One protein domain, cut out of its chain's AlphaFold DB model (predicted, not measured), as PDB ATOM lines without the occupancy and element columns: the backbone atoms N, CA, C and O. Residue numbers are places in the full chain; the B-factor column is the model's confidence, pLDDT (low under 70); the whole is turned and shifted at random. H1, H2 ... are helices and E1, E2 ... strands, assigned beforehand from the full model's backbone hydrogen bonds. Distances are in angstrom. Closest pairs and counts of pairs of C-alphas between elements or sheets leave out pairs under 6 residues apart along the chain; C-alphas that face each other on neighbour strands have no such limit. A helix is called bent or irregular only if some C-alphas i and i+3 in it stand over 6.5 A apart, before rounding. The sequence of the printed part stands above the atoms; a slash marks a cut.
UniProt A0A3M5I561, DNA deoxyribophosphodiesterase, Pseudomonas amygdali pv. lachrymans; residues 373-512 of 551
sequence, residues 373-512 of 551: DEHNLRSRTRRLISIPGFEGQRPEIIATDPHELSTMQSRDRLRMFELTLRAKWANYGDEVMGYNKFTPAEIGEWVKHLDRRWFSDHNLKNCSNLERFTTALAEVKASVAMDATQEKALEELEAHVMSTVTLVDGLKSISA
ATOM      1  N   ASP A 373     -41.845   8.108 -21.693       84.50
ATOM      2  CA  ASP A 373     -41.220   8.142 -20.364       84.50
ATOM      3  C   ASP A 373     -39.694   8.192 -20.468       84.50
ATOM      4  O   ASP A 373     -39.044   8.984 -19.786       84.50
ATOM      5  N   GLU A 374     -39.127   7.433 -21.406       87.00
ATOM      6  CA  GLU A 374     -37.706   7.500 -21.730       87.00
ATOM      7  C   GLU A 374     -37.308   8.869 -22.291       87.00
ATOM      8  O   GLU A 374     -36.291   9.426 -21.879       87.00
ATOM      9  N   HIS A 375     -38.109   9.451 -23.186       88.75
ATOM     10  CA  HIS A 375     -37.848  10.792 -23.711       88.75
ATOM     11  C   HIS A 375     -37.826  11.850 -22.594       88.75
ATOM     12  O   HIS A 375     -36.957  12.728 -22.578       88.75
ATOM     13  N   ASN A 376     -38.740  11.747 -21.624       88.56
ATOM     14  CA  ASN A 376     -38.779  12.630 -20.456       88.56
ATOM     15  C   ASN A 376     -37.546  12.447 -19.561       88.56
ATOM     16  O   ASN A 376     -36.960  13.438 -19.125       88.56
ATOM     17  N   LEU A 377     -37.134  11.200 -19.312       89.38
ATOM     18  CA  LEU A 377     -35.932  10.877 -18.542       89.38
ATOM     19  C   LEU A 377     -34.672  11.442 -19.209       89.38
ATOM     20  O   LEU A 377     -33.928  12.179 -18.566       89.38
ATOM     21  N   ARG A 378     -34.487  11.176 -20.506       91.88
ATOM     22  CA  ARG A 378     -33.403  11.725 -21.339       91.88
ATOM     23  C   ARG A 378     -33.360  13.253 -21.287       91.88
ATOM     24  O   ARG A 378     -32.307  13.851 -21.103       91.88
ATOM     25  N   SER A 379     -34.521  13.898 -21.388       92.44
ATOM     26  CA  SER A 379     -34.624  15.359 -21.312       92.44
ATOM     27  C   SER A 379     -34.293  15.912 -19.925       92.44
ATOM     28  O   SER A 379     -33.739  17.004 -19.821       92.44
ATOM     29  N   ARG A 380     -34.647  15.188 -18.856       93.00
ATOM     30  CA  ARG A 380     -34.373  15.580 -17.469       93.00
ATOM     31  C   ARG A 380     -32.882  15.490 -17.151       93.00
ATOM     32  O   ARG A 380     -32.310  16.495 -16.755       93.00
ATOM     33  N   THR A 381     -32.237  14.354 -17.417       93.38
ATOM     34  CA  THR A 381     -30.817  14.131 -17.069       93.38
ATOM     35  C   THR A 381     -29.852  15.096 -17.761       93.38
ATOM     36  O   THR A 381     -28.739  15.313 -17.288       93.38
ATOM     37  N   ARG A 382     -30.271  15.719 -18.865       94.50
ATOM     38  CA  ARG A 382     -29.494  16.743 -19.575       94.50
ATOM     39  C   ARG A 382     -29.653  18.165 -19.019       94.50
ATOM     40  O   ARG A 382     -28.958  19.063 -19.492       94.50
ATOM     41  N   ARG A 383     -30.561  18.413 -18.069       94.12
ATOM     42  CA  ARG A 383     -30.766  19.751 -17.485       94.12
ATOM     43  C   ARG A 383     -29.583  20.147 -16.620       94.12
ATOM     44  O   ARG A 383     -29.051  19.324 -15.888       94.12
ATOM     45  N   LEU A 384     -29.221  21.423 -16.671       94.56
ATOM     46  CA  LEU A 384     -28.206  21.986 -15.794       94.56
ATOM     47  C   LEU A 384     -28.813  22.273 -14.413       94.56
ATOM     48  O   LEU A 384     -29.805  22.994 -14.304       94.56
ATOM     49  N   ILE A 385     -28.215  21.704 -13.369       93.62
ATOM     50  CA  ILE A 385     -28.597  21.868 -11.963       93.62
ATOM     51  C   ILE A 385     -27.390  22.337 -11.146       93.62
ATOM     52  O   ILE A 385     -26.241  22.132 -11.532       93.62
ATOM     53  N   SER A 386     -27.653  22.972 -10.002       90.75
ATOM     54  CA  SER A 386     -26.615  23.185  -8.990       90.75
ATOM     55  C   SER A 386     -26.431  21.891  -8.203       90.75
ATOM     56  O   SER A 386     -27.408  21.343  -7.685       90.75
ATOM     57  N   ILE A 387     -25.198  21.397  -8.134       86.25
ATOM     58  CA  ILE A 387     -24.858  20.195  -7.372       86.25
ATOM     59  C   ILE A 387     -24.252  20.650  -6.037       86.25
ATOM     60  O   ILE A 387     -23.239  21.351  -6.045       86.25
ATOM     61  N   PRO A 388     -24.840  20.276  -4.883       83.00
ATOM     62  CA  PRO A 388     -24.276  20.627  -3.585       83.00
ATOM     63  C   PRO A 388     -22.819  20.177  -3.465       83.00
ATOM     64  O   PRO A 388     -22.524  18.998  -3.666       83.00
ATOM     65  N   GLY A 389     -21.933  21.113  -3.114       78.44
ATOM     66  CA  GLY A 389     -20.490  20.873  -3.010       78.44
ATOM     67  C   GLY A 389     -19.686  21.215  -4.268       78.44
ATOM     68  O   GLY A 389     -18.478  21.000  -4.264       78.44
ATOM     69  N   PHE A 390     -20.317  21.763  -5.312       77.06
ATOM     70  CA  PHE A 390     -19.636  22.168  -6.536       77.06
ATOM     71  C   PHE A 390     -19.968  23.607  -6.964       77.06
ATOM     72  O   PHE A 390     -21.067  24.103  -6.709       77.06
ATOM     73  N   GLU A 391     -19.018  24.287  -7.615       82.69
ATOM     74  CA  GLU A 391     -19.224  25.637  -8.145       82.69
ATOM     75  C   GLU A 391     -19.838  25.609  -9.552       82.69
ATOM     76  O   GLU A 391     -19.320  24.992 -10.481       82.69
ATOM     77  N   GLY A 392     -20.937  26.341  -9.732       87.62
ATOM     78  CA  GLY A 392     -21.617  26.463 -11.020       87.62
ATOM     79  C   GLY A 392     -22.655  25.371 -11.282       87.62
ATOM     80  O   GLY A 392     -23.033  24.599 -10.402       87.62
ATOM     81  N   GLN A 393     -23.184  25.362 -12.505       91.62
ATOM     82  CA  GLN A 393     -24.195  24.396 -12.921       91.62
ATOM     83  C   GLN A 393     -23.559  23.239 -13.694       91.62
ATOM     84  O   GLN A 393     -22.592  23.422 -14.440       91.62
ATOM     85  N   ARG A 394     -24.123  22.046 -13.520       91.81
ATOM     86  CA  ARG A 394     -23.699  20.807 -14.173       91.81
ATOM     87  C   ARG A 394     -24.908  19.981 -14.610       91.81
ATOM     88  O   ARG A 394     -25.982  20.146 -14.028       91.81
ATOM     89  N   PRO A 395     -24.779  19.105 -15.615       94.50
ATOM     90  CA  PRO A 395     -25.882  18.247 -16.025       94.50
ATOM     91  C   PRO A 395     -26.358  17.320 -14.894       94.50
ATOM     92  O   PRO A 395     -25.556  16.727 -14.174       94.50
ATOM     93  N   GLU A 396     -27.675  17.151 -14.765       94.88
ATOM     94  CA  GLU A 396     -28.323  16.315 -13.742       94.88
ATOM     95  C   GLU A 396     -27.874  14.842 -13.792       94.88
ATOM     96  O   GLU A 396     -27.912  14.153 -12.773       94.88
ATOM     97  N   ILE A 397     -27.381  14.362 -14.941       95.19
ATOM     98  CA  ILE A 397     -26.809  13.016 -15.107       95.19
ATOM     99  C   ILE A 397     -25.718  12.704 -14.066       95.19
ATOM    100  O   ILE A 397     -25.656  11.575 -13.593       95.19
ATOM    101  N   ILE A 398     -24.917  13.694 -13.644       94.31
ATOM    102  CA  ILE A 398     -23.836  13.500 -12.660       94.31
ATOM    103  C   ILE A 398     -24.405  13.097 -11.292       94.31
ATOM    104  O   ILE A 398     -23.836  12.262 -10.596       94.31
ATOM    105  N   ALA A 399     -25.551  13.664 -10.911       91.56
ATOM    106  CA  ALA A 399     -26.220  13.385  -9.640       91.56
ATOM    107  C   ALA A 399     -27.279  12.275  -9.740       91.56
ATOM    108  O   ALA A 399     -27.897  11.932  -8.735       91.56
ATOM    109  N   THR A 400     -27.523  11.741 -10.939       91.56
ATOM    110  CA  THR A 400     -28.527  10.696 -11.154       91.56
ATOM    111  C   THR A 400     -28.023   9.376 -10.579       91.56
ATOM    112  O   THR A 400     -26.904   8.967 -10.888       91.56
ATOM    113  N   ASP A 401     -28.860   8.712  -9.782       89.81
ATOM    114  CA  ASP A 401     -28.682   7.314  -9.385       89.81
ATOM    115  C   ASP A 401     -29.300   6.415 -10.475       89.81
ATOM    116  O   ASP A 401     -30.530   6.383 -10.635       89.81
ATOM    117  N   PRO A 402     -28.489   5.705 -11.283       89.50
ATOM    118  CA  PRO A 402     -29.009   4.816 -12.313       89.50
ATOM    119  C   PRO A 402     -29.805   3.640 -11.730       89.50
ATOM    120  O   PRO A 402     -30.740   3.170 -12.383       89.50
ATOM    121  N   HIS A 403     -29.505   3.164 -10.515       84.19
ATOM    122  CA  HIS A 403     -30.221   2.037  -9.908       84.19
ATOM    123  C   HIS A 403     -31.672   2.381  -9.582       84.19
ATOM    124  O   HIS A 403     -32.536   1.516  -9.739       84.19
ATOM    125  N   GLU A 404     -31.995   3.626  -9.235       81.00
ATOM    126  CA  GLU A 404     -33.398   4.035  -9.088       81.00
ATOM    127  C   GLU A 404     -34.177   3.854 -10.403       81.00
ATOM    128  O   GLU A 404     -35.338   3.436 -10.399       81.00
ATOM    129  N   LEU A 405     -33.528   4.059 -11.555       79.69
ATOM    130  CA  LEU A 405     -34.132   3.843 -12.878       79.69
ATOM    131  C   LEU A 405     -34.378   2.357 -13.164       79.69
ATOM    132  O   LEU A 405     -35.334   2.009 -13.862       79.69
ATOM    133  N   SER A 406     -33.578   1.473 -12.559       67.94
ATOM    134  CA  SER A 406     -33.773   0.023 -12.625       67.94
ATOM    135  C   SER A 406     -35.066  -0.444 -11.938       67.94
ATOM    136  O   SER A 406     -35.407  -1.619 -12.015       67.94
ATOM    137  N   THR A 407     -35.828   0.445 -11.294       64.31
ATOM    138  CA  THR A 407     -37.124   0.121 -10.675       64.31
ATOM    139  C   THR A 407     -38.340   0.530 -11.529       64.31
ATOM    140  O   THR A 407     -39.460   0.107 -11.238       64.31
ATOM    141  N   MET A 408     -38.140   1.264 -12.636       67.94
ATOM    142  CA  MET A 408     -39.193   1.723 -13.572       67.94
ATOM    143  C   MET A 408     -39.818   0.577 -14.402       67.94
ATOM    144  O   MET A 408     -39.258  -0.506 -14.466       67.94
ATOM    145  N   GLN A 409     -40.981   0.745 -15.048       61.81
ATOM    146  CA  GLN A 409     -41.665  -0.329 -15.819       61.81
ATOM    147  C   GLN A 409     -40.763  -1.056 -16.860       61.81
ATOM    148  O   GLN A 409     -39.789  -0.506 -17.364       61.81
ATOM    149  N   SER A 410     -41.083  -2.323 -17.157       57.94
ATOM    150  CA  SER A 410     -40.134  -3.394 -17.535       57.94
ATOM    151  C   SER A 410     -39.508  -3.377 -18.938       57.94
ATOM    152  O   SER A 410     -38.441  -3.965 -19.094       57.94
ATOM    153  N   ARG A 411     -40.107  -2.747 -19.958       65.00
ATOM    154  CA  ARG A 411     -39.643  -2.928 -21.353       65.00
ATOM    155  C   ARG A 411     -38.242  -2.360 -21.622       65.00
ATOM    156  O   ARG A 411     -37.456  -3.006 -22.303       65.00
ATOM    157  N   ASP A 412     -37.938  -1.179 -21.086       72.06
ATOM    158  CA  ASP A 412     -36.735  -0.406 -21.445       72.06
ATOM    159  C   ASP A 412     -35.770  -0.215 -20.257       72.06
ATOM    160  O   ASP A 412     -34.750   0.462 -20.363       72.06
ATOM    161  N   ARG A 413     -36.081  -0.824 -19.106       76.06
ATOM    162  CA  ARG A 413     -35.401  -0.628 -17.816       76.06
ATOM    163  C   ARG A 413     -33.894  -0.894 -17.870       76.06
ATOM    164  O   ARG A 413     -33.117  -0.041 -17.456       76.06
ATOM    165  N   LEU A 414     -33.490  -2.061 -18.378       76.06
ATOM    166  CA  LEU A 414     -32.075  -2.446 -18.460       76.06
ATOM    167  C   LEU A 414     -31.306  -1.527 -19.412       76.06
ATOM    168  O   LEU A 414     -30.223  -1.060 -19.071       76.06
ATOM    169  N   ARG A 415     -31.919  -1.171 -20.551       84.62
ATOM    170  CA  ARG A 415     -31.365  -0.172 -21.470       84.62
ATOM    171  C   ARG A 415     -31.129   1.160 -20.761       84.62
ATOM    172  O   ARG A 415     -30.065   1.749 -20.912       84.62
ATOM    173  N   MET A 416     -32.111   1.645 -20.004       86.62
ATOM    174  CA  MET A 416     -32.011   2.948 -19.345       86.62
ATOM    175  C   MET A 416     -31.000   2.970 -18.209       86.62
ATOM    176  O   MET A 416     -30.290   3.966 -18.077       86.62
ATOM    177  N   PHE A 417     -30.918   1.895 -17.429       89.31
ATOM    178  CA  PHE A 417     -29.881   1.729 -16.417       89.31
ATOM    179  C   PHE A 417     -28.486   1.833 -17.052       89.31
ATOM    180  O   PHE A 417     -27.734   2.747 -16.720       89.31
ATOM    181  N   GLU A 418     -28.194   0.974 -18.032       91.12
ATOM    182  CA  GLU A 418     -26.883   0.900 -18.688       91.12
ATOM    183  C   GLU A 418     -26.506   2.206 -19.398       91.12
ATOM    184  O   GLU A 418     -25.415   2.732 -19.191       91.12
ATOM    185  N   LEU A 419     -27.405   2.782 -20.206       93.19
ATOM    186  CA  LEU A 419     -27.104   4.026 -20.922       93.19
ATOM    187  C   LEU A 419     -26.887   5.201 -19.970       93.19
ATOM    188  O   LEU A 419     -26.008   6.019 -20.219       93.19
ATOM    189  N   THR A 420     -27.655   5.292 -18.880       94.25
ATOM    190  CA  THR A 420     -27.478   6.372 -17.898       94.25
ATOM    191  C   THR A 420     -26.160   6.207 -17.148       94.25
ATOM    192  O   THR A 420     -25.422   7.182 -17.017       94.25
ATOM    193  N   LEU A 421     -25.847   4.983 -16.702       95.50
ATOM    194  CA  LEU A 421     -24.587   4.654 -16.038       95.50
ATOM    195  C   LEU A 421     -23.396   5.024 -16.927       95.50
ATOM    196  O   LEU A 421     -22.524   5.784 -16.508       95.50
ATOM    197  N   ARG A 422     -23.385   4.546 -18.176       96.06
ATOM    198  CA  ARG A 422     -22.285   4.801 -19.110       96.06
ATOM    199  C   ARG A 422     -22.202   6.274 -19.507       96.06
ATOM    200  O   ARG A 422     -21.111   6.825 -19.506       96.06
ATOM    201  N   ALA A 423     -23.324   6.950 -19.773       96.56
ATOM    202  CA  ALA A 423     -23.319   8.384 -20.082       96.56
ATOM    203  C   ALA A 423     -22.742   9.225 -18.932       96.56
ATOM    204  O   ALA A 423     -22.023  10.188 -19.190       96.56
ATOM    205  N   LYS A 424     -23.047   8.855 -17.682       96.31
ATOM    206  CA  LYS A 424     -22.524   9.488 -16.467       96.31
ATOM    207  C   LYS A 424     -21.014   9.272 -16.340       96.31
ATOM    208  O   LYS A 424     -20.262  10.242 -16.325       96.31
ATOM    209  N   TRP A 425     -20.570   8.019 -16.291       97.31
ATOM    210  CA  TRP A 425     -19.172   7.686 -16.005       97.31
ATOM    211  C   TRP A 425     -18.216   7.960 -17.168       97.31
ATOM    212  O   TRP A 425     -17.112   8.442 -16.937       97.31
ATOM    213  N   ALA A 426     -18.636   7.720 -18.412       96.81
ATOM    214  CA  ALA A 426     -17.777   7.925 -19.577       96.81
ATOM    215  C   ALA A 426     -17.466   9.407 -19.842       96.81
ATOM    216  O   ALA A 426     -16.490   9.706 -20.521       96.81
ATOM    217  N   ASN A 427     -18.294  10.327 -19.337       96.94
ATOM    218  CA  ASN A 427     -18.149  11.764 -19.589       96.94
ATOM    219  C   ASN A 427     -17.712  12.568 -18.362       96.94
ATOM    220  O   ASN A 427     -17.111  13.621 -18.534       96.94
ATOM    221  N   TYR A 428     -18.027  12.097 -17.153       95.94
ATOM    222  CA  TYR A 428     -17.849  12.861 -15.914       95.94
ATOM    223  C   TYR A 428     -17.223  12.010 -14.796       95.94
ATOM    224  O   TYR A 428     -17.505  12.223 -13.620       95.94
ATOM    225  N   GLY A 429     -16.415  10.998 -15.139       94.69
ATOM    226  CA  GLY A 429     -15.844  10.048 -14.174       94.69
ATOM    227  C   GLY A 429     -15.089  10.716 -13.019       94.69
ATOM    228  O   GLY A 429     -15.356  10.405 -11.858       94.69
ATOM    229  N   ASP A 430     -14.228  11.691 -13.318       92.31
ATOM    230  CA  ASP A 430     -13.456  12.424 -12.303       92.31
ATOM    231  C   ASP A 430     -14.355  13.211 -11.340       92.31
ATOM    232  O   ASP A 430     -14.124  13.238 -10.133       92.31
ATOM    233  N   GLU A 431     -15.423  13.815 -11.855       92.69
ATOM    234  CA  GLU A 431     -16.399  14.571 -11.071       92.69
ATOM    235  C   GLU A 431     -17.277  13.642 -10.226       92.69
ATOM    236  O   GLU A 431     -17.502  13.893  -9.041       92.69
ATOM    237  N   VAL A 432     -17.735  12.525 -10.797       93.19
ATOM    238  CA  VAL A 432     -18.500  11.498 -10.075       93.19
ATOM    239  C   VAL A 432     -17.696  10.973  -8.884       93.19
ATOM    240  O   VAL A 432     -18.234  10.898  -7.772       93.19
ATOM    241  N   MET A 433     -16.409  10.686  -9.098       91.38
ATOM    242  CA  MET A 433     -15.469  10.270  -8.057       91.38
ATOM    243  C   MET A 433     -15.223  11.384  -7.037       91.38
ATOM    244  O   MET A 433     -15.394  11.170  -5.835       91.38
ATOM    245  N   GLY A 434     -14.886  12.589  -7.503       88.69
ATOM    246  CA  GLY A 434     -14.571  13.741  -6.657       88.69
ATOM    247  C   GLY A 434     -15.715  14.163  -5.731       88.69
ATOM    248  O   GLY A 434     -15.460  14.610  -4.613       88.69
ATOM    249  N   TYR A 435     -16.974  13.982  -6.146       85.44
ATOM    250  CA  TYR A 435     -18.154  14.324  -5.334       85.44
ATOM    251  C   TYR A 435     -18.765  13.153  -4.575       85.44
ATOM    252  O   TYR A 435     -19.767  13.352  -3.880       85.44
ATOM    253  N   ASN A 436     -18.208  11.945  -4.711       88.12
ATOM    254  CA  ASN A 436     -18.776  10.729  -4.132       88.12
ATOM    255  C   ASN A 436     -20.269  10.563  -4.503       88.12
ATOM    256  O   ASN A 436     -21.126  10.316  -3.651       88.12
ATOM    257  N   LYS A 437     -20.600  10.796  -5.783       87.94
ATOM    258  CA  LYS A 437     -21.972  10.733  -6.327       87.94
ATOM    259  C   LYS A 437     -22.238   9.408  -7.029       87.94
ATOM    260  O   LYS A 437     -22.754   9.390  -8.142       87.94
ATOM    261  N   PHE A 438     -21.883   8.307  -6.386       91.88
ATOM    262  CA  PHE A 438     -22.078   6.962  -6.912       91.88
ATOM    263  C   PHE A 438     -22.256   5.955  -5.776       91.88
ATOM    264  O   PHE A 438     -21.966   6.244  -4.614       91.88
ATOM    265  N   THR A 439     -22.728   4.761  -6.118       89.81
ATOM    266  CA  THR A 439     -22.813   3.621  -5.198       89.81
ATOM    267  C   THR A 439     -21.731   2.580  -5.521       89.81
ATOM    268  O   THR A 439     -21.245   2.536  -6.654       89.81
ATOM    269  N   PRO A 440     -21.368   1.682  -4.581       90.44
ATOM    270  CA  PRO A 440     -20.459   0.568  -4.873       90.44
ATOM    271  C   PRO A 440     -20.923  -0.328  -6.035       90.44
ATOM    272  O   PRO A 440     -20.101  -0.888  -6.757       90.44
ATOM    273  N   ALA A 441     -22.238  -0.447  -6.238       88.75
ATOM    274  CA  ALA A 441     -22.803  -1.196  -7.353       88.75
ATOM    275  C   ALA A 441     -22.590  -0.472  -8.696       88.75
ATOM    276  O   ALA A 441     -22.190  -1.115  -9.664       88.75
ATOM    277  N   GLU A 442     -22.759   0.856  -8.744       92.12
ATOM    278  CA  GLU A 442     -22.521   1.649  -9.961       92.12
ATOM    279  C   GLU A 442     -21.083   1.513 -10.469       92.12
ATOM    280  O   GLU A 442     -20.877   1.209 -11.644       92.12
ATOM    281  N   ILE A 443     -20.089   1.725  -9.597       94.12
ATOM    282  CA  ILE A 443     -18.679   1.610 -10.000       94.12
ATOM    283  C   ILE A 443     -18.338   0.170 -10.404       94.12
ATOM    284  O   ILE A 443     -17.597  -0.028 -11.363       94.12
ATOM    285  N   GLY A 444     -18.938  -0.829  -9.747       94.62
ATOM    286  CA  GLY A 444     -18.777  -2.234 -10.114       94.62
ATOM    287  C   GLY A 444     -19.272  -2.546 -11.527       94.62
ATOM    288  O   GLY A 444     -18.558  -3.191 -12.292       94.62
ATOM    289  N   GLU A 445     -20.461  -2.070 -11.906       94.12
ATOM    290  CA  GLU A 445     -20.983  -2.253 -13.270       94.12
ATOM    291  C   GLU A 445     -20.178  -1.461 -14.311       94.12
ATOM    292  O   GLU A 445     -19.888  -1.970 -15.395       94.12
ATOM    293  N   TRP A 446     -19.731  -0.250 -13.972       96.25
ATOM    294  CA  TRP A 446     -18.874   0.539 -14.856       96.25
ATOM    295  C   TRP A 446     -17.515  -0.130 -15.111       96.25
ATOM    296  O   TRP A 446     -17.069  -0.223 -16.254       96.25
ATOM    297  N   VAL A 447     -16.881  -0.664 -14.065       96.88
ATOM    298  CA  VAL A 447     -15.617  -1.405 -14.173       96.88
ATOM    299  C   VAL A 447     -15.783  -2.674 -15.005       96.88
ATOM    300  O   VAL A 447     -14.928  -2.953 -15.841       96.88
ATOM    301  N   LYS A 448     -16.882  -3.421 -14.838       95.19
ATOM    302  CA  LYS A 448     -17.178  -4.589 -15.687       95.19
ATOM    303  C   LYS A 448     -17.299  -4.204 -17.160       95.19
ATOM    304  O   LYS A 448     -16.788  -4.919 -18.019       95.19
ATOM    305  N   HIS A 449     -17.952  -3.078 -17.461       95.25
ATOM    306  CA  HIS A 449     -18.034  -2.557 -18.827       95.25
ATOM    307  C   HIS A 449     -16.649  -2.211 -19.378       95.25
ATOM    308  O   HIS A 449     -16.293  -2.687 -20.454       95.25
ATOM    309  N   LEU A 450     -15.842  -1.450 -18.633       96.75
ATOM    310  CA  LEU A 450     -14.470  -1.119 -19.031       96.75
ATOM    311  C   LEU A 450     -13.629  -2.375 -19.274       96.75
ATOM    312  O   LEU A 450     -12.950  -2.469 -20.295       96.75
ATOM    313  N   ASP A 451     -13.715  -3.361 -18.382       94.81
ATOM    314  CA  ASP A 451     -12.983  -4.618 -18.513       94.81
ATOM    315  C   ASP A 451     -13.381  -5.374 -19.790       94.81
ATOM    316  O   ASP A 451     -12.524  -5.767 -20.589       94.81
ATOM    317  N   ARG A 452     -14.692  -5.463 -20.055       93.06
ATOM    318  CA  ARG A 452     -15.225  -6.045 -21.292       93.06
ATOM    319  C   ARG A 452     -14.709  -5.305 -22.527       93.06
ATOM    320  O   ARG A 452     -14.319  -5.960 -23.486       93.06
ATOM    321  N   ARG A 453     -14.709  -3.968 -22.530       93.75
ATOM    322  CA  ARG A 453     -14.290  -3.154 -23.688       93.75
ATOM    323  C   ARG A 453     -12.790  -3.242 -23.974       93.75
ATOM    324  O   ARG A 453     -12.404  -3.281 -25.139       93.75
ATOM    325  N   TRP A 454     -11.954  -3.254 -22.939       95.94
ATOM    326  CA  TRP A 454     -10.500  -3.197 -23.097       95.94
ATOM    327  C   TRP A 454      -9.844  -4.566 -23.257       95.94
ATOM    328  O   TRP A 454      -8.857  -4.670 -23.987       95.94
ATOM    329  N   PHE A 455     -10.374  -5.609 -22.613       95.25
ATOM    330  CA  PHE A 455      -9.657  -6.881 -22.470       95.25
ATOM    331  C   PHE A 455     -10.402  -8.101 -23.016       95.25
ATOM    332  O   PHE A 455      -9.788  -9.153 -23.167       95.25
ATOM    333  N   SER A 456     -11.697  -7.997 -23.332       91.56
ATOM    334  CA  SER A 456     -12.433  -9.123 -23.921       91.56
ATOM    335  C   SER A 456     -12.364  -9.129 -25.446       91.56
ATOM    336  O   SER A 456     -12.175  -8.103 -26.104       91.56
ATOM    337  N   ASP A 457     -12.562 -10.306 -26.031       85.19
ATOM    338  CA  ASP A 457     -12.755 -10.431 -27.469       85.19
ATOM    339  C   ASP A 457     -14.170 -10.015 -27.886       85.19
ATOM    340  O   ASP A 457     -15.167 -10.283 -27.211       85.19
ATOM    341  N   HIS A 458     -14.255  -9.377 -29.051       78.75
ATOM    342  CA  HIS A 458     -15.517  -8.957 -29.646       78.75
ATOM    343  C   HIS A 458     -15.714  -9.609 -31.013       78.75
ATOM    344  O   HIS A 458     -14.841  -9.534 -31.885       78.75
ATOM    345  N   ASN A 459     -16.900 -10.189 -31.207       74.19
ATOM    346  CA  ASN A 459     -17.316 -10.801 -32.472       74.19
ATOM    347  C   ASN A 459     -17.770  -9.768 -33.518       74.19
ATOM    348  O   ASN A 459     -17.988 -10.116 -34.679       74.19
ATOM    349  N   LEU A 460     -17.924  -8.499 -33.129       75.81
ATOM    350  CA  LEU A 460     -18.349  -7.449 -34.044       75.81
ATOM    351  C   LEU A 460     -17.203  -6.930 -34.895       75.81
ATOM    352  O   LEU A 460     -16.087  -6.674 -34.438       75.81
ATOM    353  N   LYS A 461     -17.542  -6.701 -36.160       77.44
ATOM    354  CA  LYS A 461     -16.660  -6.073 -37.130       77.44
ATOM    355  C   LYS A 461     -16.229  -4.688 -36.635       77.44
ATOM    356  O   LYS A 461     -17.045  -3.940 -36.105       77.44
ATOM    357  N   ASN A 462     -14.961  -4.347 -36.867       81.75
ATOM    358  CA  ASN A 462     -14.338  -3.068 -36.504       81.75
ATOM    359  C   ASN A 462     -14.267  -2.777 -34.992       81.75
ATOM    360  O   ASN A 462     -13.833  -1.694 -34.623       81.75
ATOM    361  N   CYS A 463     -14.654  -3.707 -34.113       82.75
ATOM    362  CA  CYS A 463     -14.471  -3.530 -32.674       82.75
ATOM    363  C   CYS A 463     -13.061  -3.964 -32.260       82.75
ATOM    364  O   CYS A 463     -12.625  -5.078 -32.573       82.75
ATOM    365  N   SER A 464     -12.366  -3.075 -31.552       89.25
ATOM    366  CA  SER A 464     -11.015  -3.299 -31.035       89.25
ATOM    367  C   SER A 464     -11.025  -3.654 -29.543       89.25
ATOM    368  O   SER A 464     -12.042  -3.483 -28.870       89.25
ATOM    369  N   ASN A 465      -9.886  -4.149 -29.069       94.88
ATOM    370  CA  ASN A 465      -9.491  -4.342 -27.672       94.88
ATOM    371  C   ASN A 465      -7.974  -4.054 -27.567       94.88
ATOM    372  O   ASN A 465      -7.341  -3.728 -28.577       94.88
ATOM    373  N   LEU A 466      -7.373  -4.153 -26.380       96.56
ATOM    374  CA  LEU A 466      -5.964  -3.792 -26.177       96.56
ATOM    375  C   LEU A 466      -4.988  -4.629 -27.029       96.56
ATOM    376  O   LEU A 466      -4.012  -4.097 -27.563       96.56
ATOM    377  N   GLU A 467      -5.260  -5.923 -27.206       95.50
ATOM    378  CA  GLU A 467      -4.425  -6.817 -28.022       95.50
ATOM    379  C   GLU A 467      -4.489  -6.442 -29.512       95.50
ATOM    380  O   GLU A 467      -3.455  -6.280 -30.175       95.50
ATOM    381  N   ARG A 468      -5.704  -6.222 -30.032       94.81
ATOM    382  CA  ARG A 468      -5.929  -5.778 -31.417       94.81
ATOM    383  C   ARG A 468      -5.334  -4.395 -31.667       94.81
ATOM    384  O   ARG A 468      -4.732  -4.191 -32.717       94.81
ATOM    385  N   PHE A 469      -5.449  -3.474 -30.707       96.38
ATOM    386  CA  PHE A 469      -4.797  -2.163 -30.761       96.38
ATOM    387  C   PHE A 469      -3.281  -2.306 -30.906       96.38
ATOM    388  O   PHE A 469      -2.702  -1.734 -31.825       96.38
ATOM    389  N   THR A 470      -2.651  -3.106 -30.043       96.44
ATOM    390  CA  THR A 470      -1.192  -3.302 -30.035       96.44
ATOM    391  C   THR A 470      -0.700  -3.878 -31.364       96.44
ATOM    392  O   THR A 470       0.289  -3.405 -31.925       96.44
ATOM    393  N   THR A 471      -1.431  -4.855 -31.906       95.50
ATOM    394  CA  THR A 471      -1.120  -5.464 -33.207       95.50
ATOM    395  C   THR A 471      -1.254  -4.447 -34.341       95.50
ATOM    396  O   THR A 471      -0.312  -4.241 -35.105       95.50
ATOM    397  N   ALA A 472      -2.389  -3.743 -34.409       94.62
ATOM    398  CA  ALA A 472      -2.642  -2.732 -35.432       94.62
ATOM    399  C   ALA A 472      -1.644  -1.564 -35.361       94.62
ATOM    400  O   ALA A 472      -1.242  -1.031 -36.392       94.62
ATOM    401  N   LEU A 473      -1.214  -1.171 -34.159       95.38
ATOM    402  CA  LEU A 473      -0.227  -0.111 -33.962       95.38
ATOM    403  C   LEU A 473       1.123  -0.496 -34.577       95.38
ATOM    404  O   LEU A 473       1.731   0.315 -35.277       95.38
ATOM    405  N   ALA A 474       1.571  -1.734 -34.359       94.81
ATOM    406  CA  ALA A 474       2.804  -2.245 -34.951       94.81
ATOM    407  C   ALA A 474       2.717  -2.308 -36.487       94.81
ATOM    408  O   ALA A 474       3.657  -1.908 -37.175       94.81
ATOM    409  N   GLU A 475       1.579  -2.750 -37.028       94.19
ATOM    410  CA  GLU A 475       1.335  -2.792 -38.474       94.19
ATOM    411  C   GLU A 475       1.341  -1.397 -39.107       94.19
ATOM    412  O   GLU A 475       1.975  -1.193 -40.144       94.19
ATOM    413  N   VAL A 476       0.678  -0.417 -38.487       92.88
ATOM    414  CA  VAL A 476       0.642   0.973 -38.973       92.88
ATOM    415  C   VAL A 476       2.044   1.580 -38.979       92.88
ATOM    416  O   VAL A 476       2.471   2.095 -40.014       92.88
ATOM    417  N   LYS A 477       2.804   1.427 -37.883       90.19
ATOM    418  CA  LYS A 477       4.201   1.891 -37.795       90.19
ATOM    419  C   LYS A 477       5.110   1.246 -38.851       90.19
ATOM    420  O   LYS A 477       6.084   1.862 -39.268       90.19
ATOM    421  N   ALA A 478       4.802   0.025 -39.295       89.19
ATOM    422  CA  ALA A 478       5.586  -0.686 -40.306       89.19
ATOM    423  C   ALA A 478       5.175  -0.389 -41.762       89.19
ATOM    424  O   ALA A 478       5.977  -0.606 -42.671       89.19
ATOM    425  N   SER A 479       3.933   0.047 -42.010       83.00
ATOM    426  CA  SER A 479       3.332   0.066 -43.357       83.00
ATOM    427  C   SER A 479       3.146   1.455 -43.969       83.00
ATOM    428  O   SER A 479       3.005   1.556 -45.191       83.00
ATOM    429  N   VAL A 480       3.147   2.519 -43.164       71.06
ATOM    430  CA  VAL A 480       2.811   3.873 -43.621       71.06
ATOM    431  C   VAL A 480       4.035   4.780 -43.529       71.06
ATOM    432  O   VAL A 480       4.615   4.945 -42.462       71.06
ATOM    433  N   ALA A 481       4.413   5.405 -44.649       80.75
ATOM    434  CA  ALA A 481       5.289   6.570 -44.606       80.75
ATOM    435  C   ALA A 481       4.473   7.739 -44.036       80.75
ATOM    436  O   ALA A 481       3.616   8.282 -44.734       80.75
ATOM    437  N   MET A 482       4.689   8.043 -42.760       82.69
ATOM    438  CA  MET A 482       4.000   9.105 -42.030       82.69
ATOM    439  C   MET A 482       4.811  10.402 -42.092       82.69
ATOM    440  O   MET A 482       6.037  10.373 -42.216       82.69
ATOM    441  N   ASP A 483       4.131  11.543 -42.029       86.94
ATOM    442  CA  ASP A 483       4.799  12.811 -41.739       86.94
ATOM    443  C   ASP A 483       5.005  13.005 -40.225       86.94
ATOM    444  O   ASP A 483       4.475  12.262 -39.398       86.94
ATOM    445  N   ALA A 484       5.772  14.030 -39.849       87.62
ATOM    446  CA  ALA A 484       6.091  14.300 -38.448       87.62
ATOM    447  C   ALA A 484       4.852  14.597 -37.576       87.62
ATOM    448  O   ALA A 484       4.883  14.378 -36.365       87.62
ATOM    449  N   THR A 485       3.767  15.108 -38.165       86.38
ATOM    450  CA  THR A 485       2.508  15.369 -37.451       86.38
ATOM    451  C   THR A 485       1.797  14.055 -37.152       86.38
ATOM    452  O   THR A 485       1.373  13.829 -36.020       86.38
ATOM    453  N   GLN A 486       1.722  13.167 -38.142       87.19
ATOM    454  CA  GLN A 486       1.112  11.843 -38.022       87.19
ATOM    455  C   GLN A 486       1.889  10.938 -37.056       87.19
ATOM    456  O   GLN A 486       1.277  10.276 -36.219       87.19
ATOM    457  N   GLU A 487       3.225  10.949 -37.113       89.81
ATOM    458  CA  GLU A 487       4.076  10.211 -36.167       89.81
ATOM    459  C   GLU A 487       3.824  10.668 -34.728       89.81
ATOM    460  O   GLU A 487       3.552   9.846 -33.849       89.81
ATOM    461  N   LYS A 488       3.818  11.987 -34.500       91.12
ATOM    462  CA  LYS A 488       3.539  12.564 -33.185       91.12
ATOM    463  C   LYS A 488       2.136  12.208 -32.687       91.12
ATOM    464  O   LYS A 488       1.981  11.850 -31.522       91.12
ATOM    465  N   ALA A 489       1.118  12.284 -33.544       90.50
ATOM    466  CA  ALA A 489      -0.248  11.903 -33.182       90.50
ATOM    467  C   ALA A 489      -0.326  10.437 -32.724       90.50
ATOM    468  O   ALA A 489      -1.021  10.119 -31.757       90.50
ATOM    469  N   LEU A 490       0.427   9.546 -33.374       93.75
ATOM    470  CA  LEU A 490       0.462   8.126 -33.037       93.75
ATOM    471  C   LEU A 490       1.199   7.842 -31.716       93.75
ATOM    472  O   LEU A 490       0.759   6.988 -30.945       93.75
ATOM    473  N   GLU A 491       2.284   8.564 -31.430       94.75
ATOM    474  CA  GLU A 491       2.978   8.507 -30.133       94.75
ATOM    475  C   GLU A 491       2.082   8.998 -28.988       94.75
ATOM    476  O   GLU A 491       1.981   8.349 -27.943       94.75
ATOM    477  N   GLU A 492       1.384  10.119 -29.194       96.56
ATOM    478  CA  GLU A 492       0.423  10.651 -28.227       96.56
ATOM    479  C   GLU A 492      -0.744   9.676 -27.990       96.56
ATOM    480  O   GLU A 492      -1.177   9.500 -26.848       96.56
ATOM    481  N   LEU A 493      -1.222   9.001 -29.043       96.81
ATOM    482  CA  LEU A 493      -2.258   7.971 -28.945       96.81
ATOM    483  C   LEU A 493      -1.812   6.784 -28.092       96.81
ATOM    484  O   LEU A 493      -2.562   6.330 -27.228       96.81
ATOM    485  N   GLU A 494      -0.600   6.279 -28.319       97.06
ATOM    486  CA  GLU A 494      -0.039   5.170 -27.543       97.06
ATOM    487  C   GLU A 494       0.079   5.539 -26.060       97.06
ATOM    488  O   GLU A 494      -0.381   4.787 -25.197       97.06
ATOM    489  N   ALA A 495       0.607   6.729 -25.758       97.56
ATOM    490  CA  ALA A 495       0.702   7.229 -24.388       97.56
ATOM    491  C   ALA A 495      -0.679   7.362 -23.721       97.56
ATOM    492  O   ALA A 495      -0.852   6.966 -22.564       97.56
ATOM    493  N   HIS A 496      -1.677   7.866 -24.453       97.19
ATOM    494  CA  HIS A 496      -3.048   7.971 -23.962       97.19
ATOM    495  C   HIS A 496      -3.654   6.603 -23.647       97.19
ATOM    496  O   HIS A 496      -4.210   6.419 -22.567       97.19
ATOM    497  N   VAL A 497      -3.494   5.621 -24.538       97.62
ATOM    498  CA  VAL A 497      -3.995   4.258 -24.313       97.62
ATOM    499  C   VAL A 497      -3.363   3.631 -23.066       97.62
ATOM    500  O   VAL A 497      -4.085   3.075 -22.239       97.62
ATOM    501  N   MET A 498      -2.050   3.779 -22.864       97.44
ATOM    502  CA  MET A 498      -1.379   3.286 -21.649       97.44
ATOM    503  C   MET A 498      -1.891   3.976 -20.374       97.44
ATOM    504  O   MET A 498      -2.111   3.322 -19.348       97.44
ATOM    505  N   SER A 499      -2.126   5.290 -20.435       97.31
ATOM    506  CA  SER A 499      -2.719   6.046 -19.328       97.31
ATOM    507  C   SER A 499      -4.138   5.566 -19.009       97.31
ATOM    508  O   SER A 499      -4.480   5.393 -17.840       97.31
ATOM    509  N   THR A 500      -4.959   5.305 -20.028       96.81
ATOM    510  CA  THR A 500      -6.336   4.831 -19.849       96.81
ATOM    511  C   THR A 500      -6.378   3.415 -19.279       96.81
ATOM    512  O   THR A 500      -7.163   3.157 -18.373       96.81
ATOM    513  N   VAL A 501      -5.490   2.511 -19.704       97.06
ATOM    514  CA  VAL A 501      -5.362   1.175 -19.088       97.06
ATOM    515  C   VAL A 501      -5.015   1.290 -17.598       97.06
ATOM    516  O   VAL A 501      -5.649   0.640 -16.768       97.06
ATOM    517  N   THR A 502      -4.090   2.186 -17.242       97.62
ATOM    518  CA  THR A 502      -3.726   2.443 -15.836       97.62
ATOM    519  C   THR A 502      -4.915   2.966 -15.024       97.62
ATOM    520  O   THR A 502      -5.135   2.538 -13.889       97.62
ATOM    521  N   LEU A 503      -5.720   3.864 -15.605       95.94
ATOM    522  CA  LEU A 503      -6.965   4.344 -14.998       95.94
ATOM    523  C   LEU A 503      -7.952   3.192 -14.753       95.94
ATOM    524  O   LEU A 503      -8.523   3.098 -13.665       95.94
ATOM    525  N   VAL A 504      -8.144   2.313 -15.740       96.44
ATOM    526  CA  VAL A 504      -9.049   1.158 -15.635       96.44
ATOM    527  C   VAL A 504      -8.623   0.234 -14.489       96.44
ATOM    528  O   VAL A 504      -9.471  -0.170 -13.691       96.44
ATOM    529  N   ASP A 505      -7.327  -0.047 -14.343       96.06
ATOM    530  CA  ASP A 505      -6.807  -0.865 -13.239       96.06
ATOM    531  C   ASP A 505      -6.981  -0.189 -11.870       96.06
ATOM    532  O   ASP A 505      -7.358  -0.841 -10.891       96.06
ATOM    533  N   GLY A 506      -6.798   1.133 -11.797       96.75
ATOM    534  CA  GLY A 506      -7.083   1.908 -10.586       96.75
ATOM    535  C   GLY A 506      -8.553   1.814 -10.161       96.75
ATOM    536  O   GLY A 506      -8.849   1.556  -8.993       96.75
ATOM    537  N   LEU A 507      -9.484   1.949 -11.111       96.31
ATOM    538  CA  LEU A 507     -10.921   1.816 -10.846       96.31
ATOM    539  C   LEU A 507     -11.304   0.394 -10.408       96.31
ATOM    540  O   LEU A 507     -12.154   0.248  -9.528       96.31
ATOM    541  N   LYS A 508     -10.655  -0.647 -10.953       95.88
ATOM    542  CA  LYS A 508     -10.833  -2.037 -10.493       95.88
ATOM    543  C   LYS A 508     -10.480  -2.191  -9.016       95.88
ATOM    544  O   LYS A 508     -11.273  -2.765  -8.271       95.88
ATOM    545  N   SER A 509      -9.341  -1.642  -8.588       95.88
ATOM    546  CA  SER A 509      -8.919  -1.685  -7.180       95.88
ATOM    547  C   SER A 509      -9.934  -0.991  -6.273       95.88
ATOM    548  O   SER A 509     -10.383  -1.575  -5.292       95.88
ATOM    549  N   ILE A 510     -10.364   0.222  -6.638       94.75
ATOM    550  CA  ILE A 510     -11.344   0.984  -5.848       94.75
ATOM    551  C   ILE A 510     -12.677   0.231  -5.752       94.75
ATOM    552  O   ILE A 510     -13.286   0.171  -4.683       94.75
ATOM    553  N   SER A 511     -13.141  -0.354  -6.859       94.94
ATOM    554  CA  SER A 511     -14.374  -1.141  -6.867       94.94
ATOM    555  C   SER A 511     -14.281  -2.360  -5.948       94.94
ATOM    556  O   SER A 511     -15.258  -2.658  -5.262       94.94
ATOM    557  N   ALA A 512     -13.145  -3.063  -5.929       93.19
ATOM    558  CA  ALA A 512     -12.940  -4.220  -5.058       93.19
ATOM    559  C   ALA A 512     -12.988  -3.815  -3.575       93.19
ATOM    560  O   ALA A 512     -13.781  -4.374  -2.816       93.19
TER     561      ALA A 512
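What this domain is: This is residues 373 to 512 of the 551 residues of the protein "DNA deoxyribophosphodiesterase" of Pseudomonas amygdali pv. lachrymans (UniProt A0A3M5I561). A loosely built head gathered on the kinked helix H4 leads into a long arm of three helices, in which H5 and H6 follow each other outward and H7, the longest helix, folds back past H6 to end on H5. In the head, the short helices H2 and H3 pack on H4, H1 meets H2 at the C-alphas of Thr 381 and Ile 397, and the small strand hairpin E1 and E2 is at the edge. The printed part has 140 residues, with seven named helices and two named strands in the order H1, E1, E2, H2, H3, H4, H5, H6, H7; the two strands make an antiparallel sheet, E1 - E2, and the class is mostly helix. The whole is loose, with a radius of gyration of the C-alphas of 18.5 A, and spans 52 by 37 by 32 A.

How they stand to each other: Start at the sheet, where E1, residues 384 to 386, and E2, residues 393 to 395, form a hairpin of antiparallel neighbours at 128 degrees. Look across it for N 385 and O 394, 2.8 A apart, and N 394 and O 385, 2.9 A apart, both within hydrogen-bond range. E2 passes by a tight link into H2, residues 396 to 399. H1, residues 373 to 381, only just touches H2, with 3 pairs of C-alphas within 8 A, the closest being Thr 381 and Ile 397 at 4.6 A. H4, residues 413 to 434, touches H2, and the closest C-alphas are those of Ile 398 and Lys 424, 5.7 A apart. H3, residues 402 to 405, touches H4 at its residues 413 to 421 alone, with the C-alphas of Pro 402 and Phe 417 closest at 5.2 A. H4 has a kink of 89 degrees near residue 428 and is irregular, with C-alphas 427 and 430 standing 8.7 A apart. Now turn to H5, residues 440 to 455, which touches H4 about perpendicular at 86 degrees, the C-alphas of Arg 422 and Trp 446 being closest at 6.9 A. H7, residues 484 to 512, touches H5 with residues 501 to 512 alone, opposite ways at a steep tilt of 39 degrees; the closest C-alphas, of Gly 444 and Ser 511, are 5.6 A apart. H6, residues 466 to 479, only just touches H5, with 3 pairs of C-alphas within 8 A, Trp 454 and Leu 466 closest at 5.5 A. H6 and H7 are near each other, with 14 pairs of C-alphas within 10 A. H4 and H7 are apart. Every O i to N i+4 pair is within hydrogen-bond range in H1, H5, H6 and H7, against 15 of 18 in H4, while H2 and H3 are too short for such a pair.

Where its parts are: Find C-alpha 373 at (-41.220, 8.142, -20.364), where H1 begins; it runs 12.4 A to residue 381. E1 and E2 each measure 7.1 A, H2 5.5 A and H3 5.2 A. From C-alpha 413 at (-35.401, -0.628, -17.816), H4 reaches residue 434 over 27.7 A. H5 covers 22.0 A and H6 19.9 A. H7 covers 42.7 A and ends at C-alpha 512, at (-12.940, -4.220, -5.058).

The domain as a whole: The C-alphas of Gln 409 and Ala 481, 55.5 A apart, are the two farthest from each other. The printed part has no cut, and no link is long; those from E1 to E2, H3 to H4 and H5 to H6 are short but not tight. The mean pLDDT of the printed part is 89.8, and you will find values under 70 at residues 406 to 411, in the link between H3 and H4.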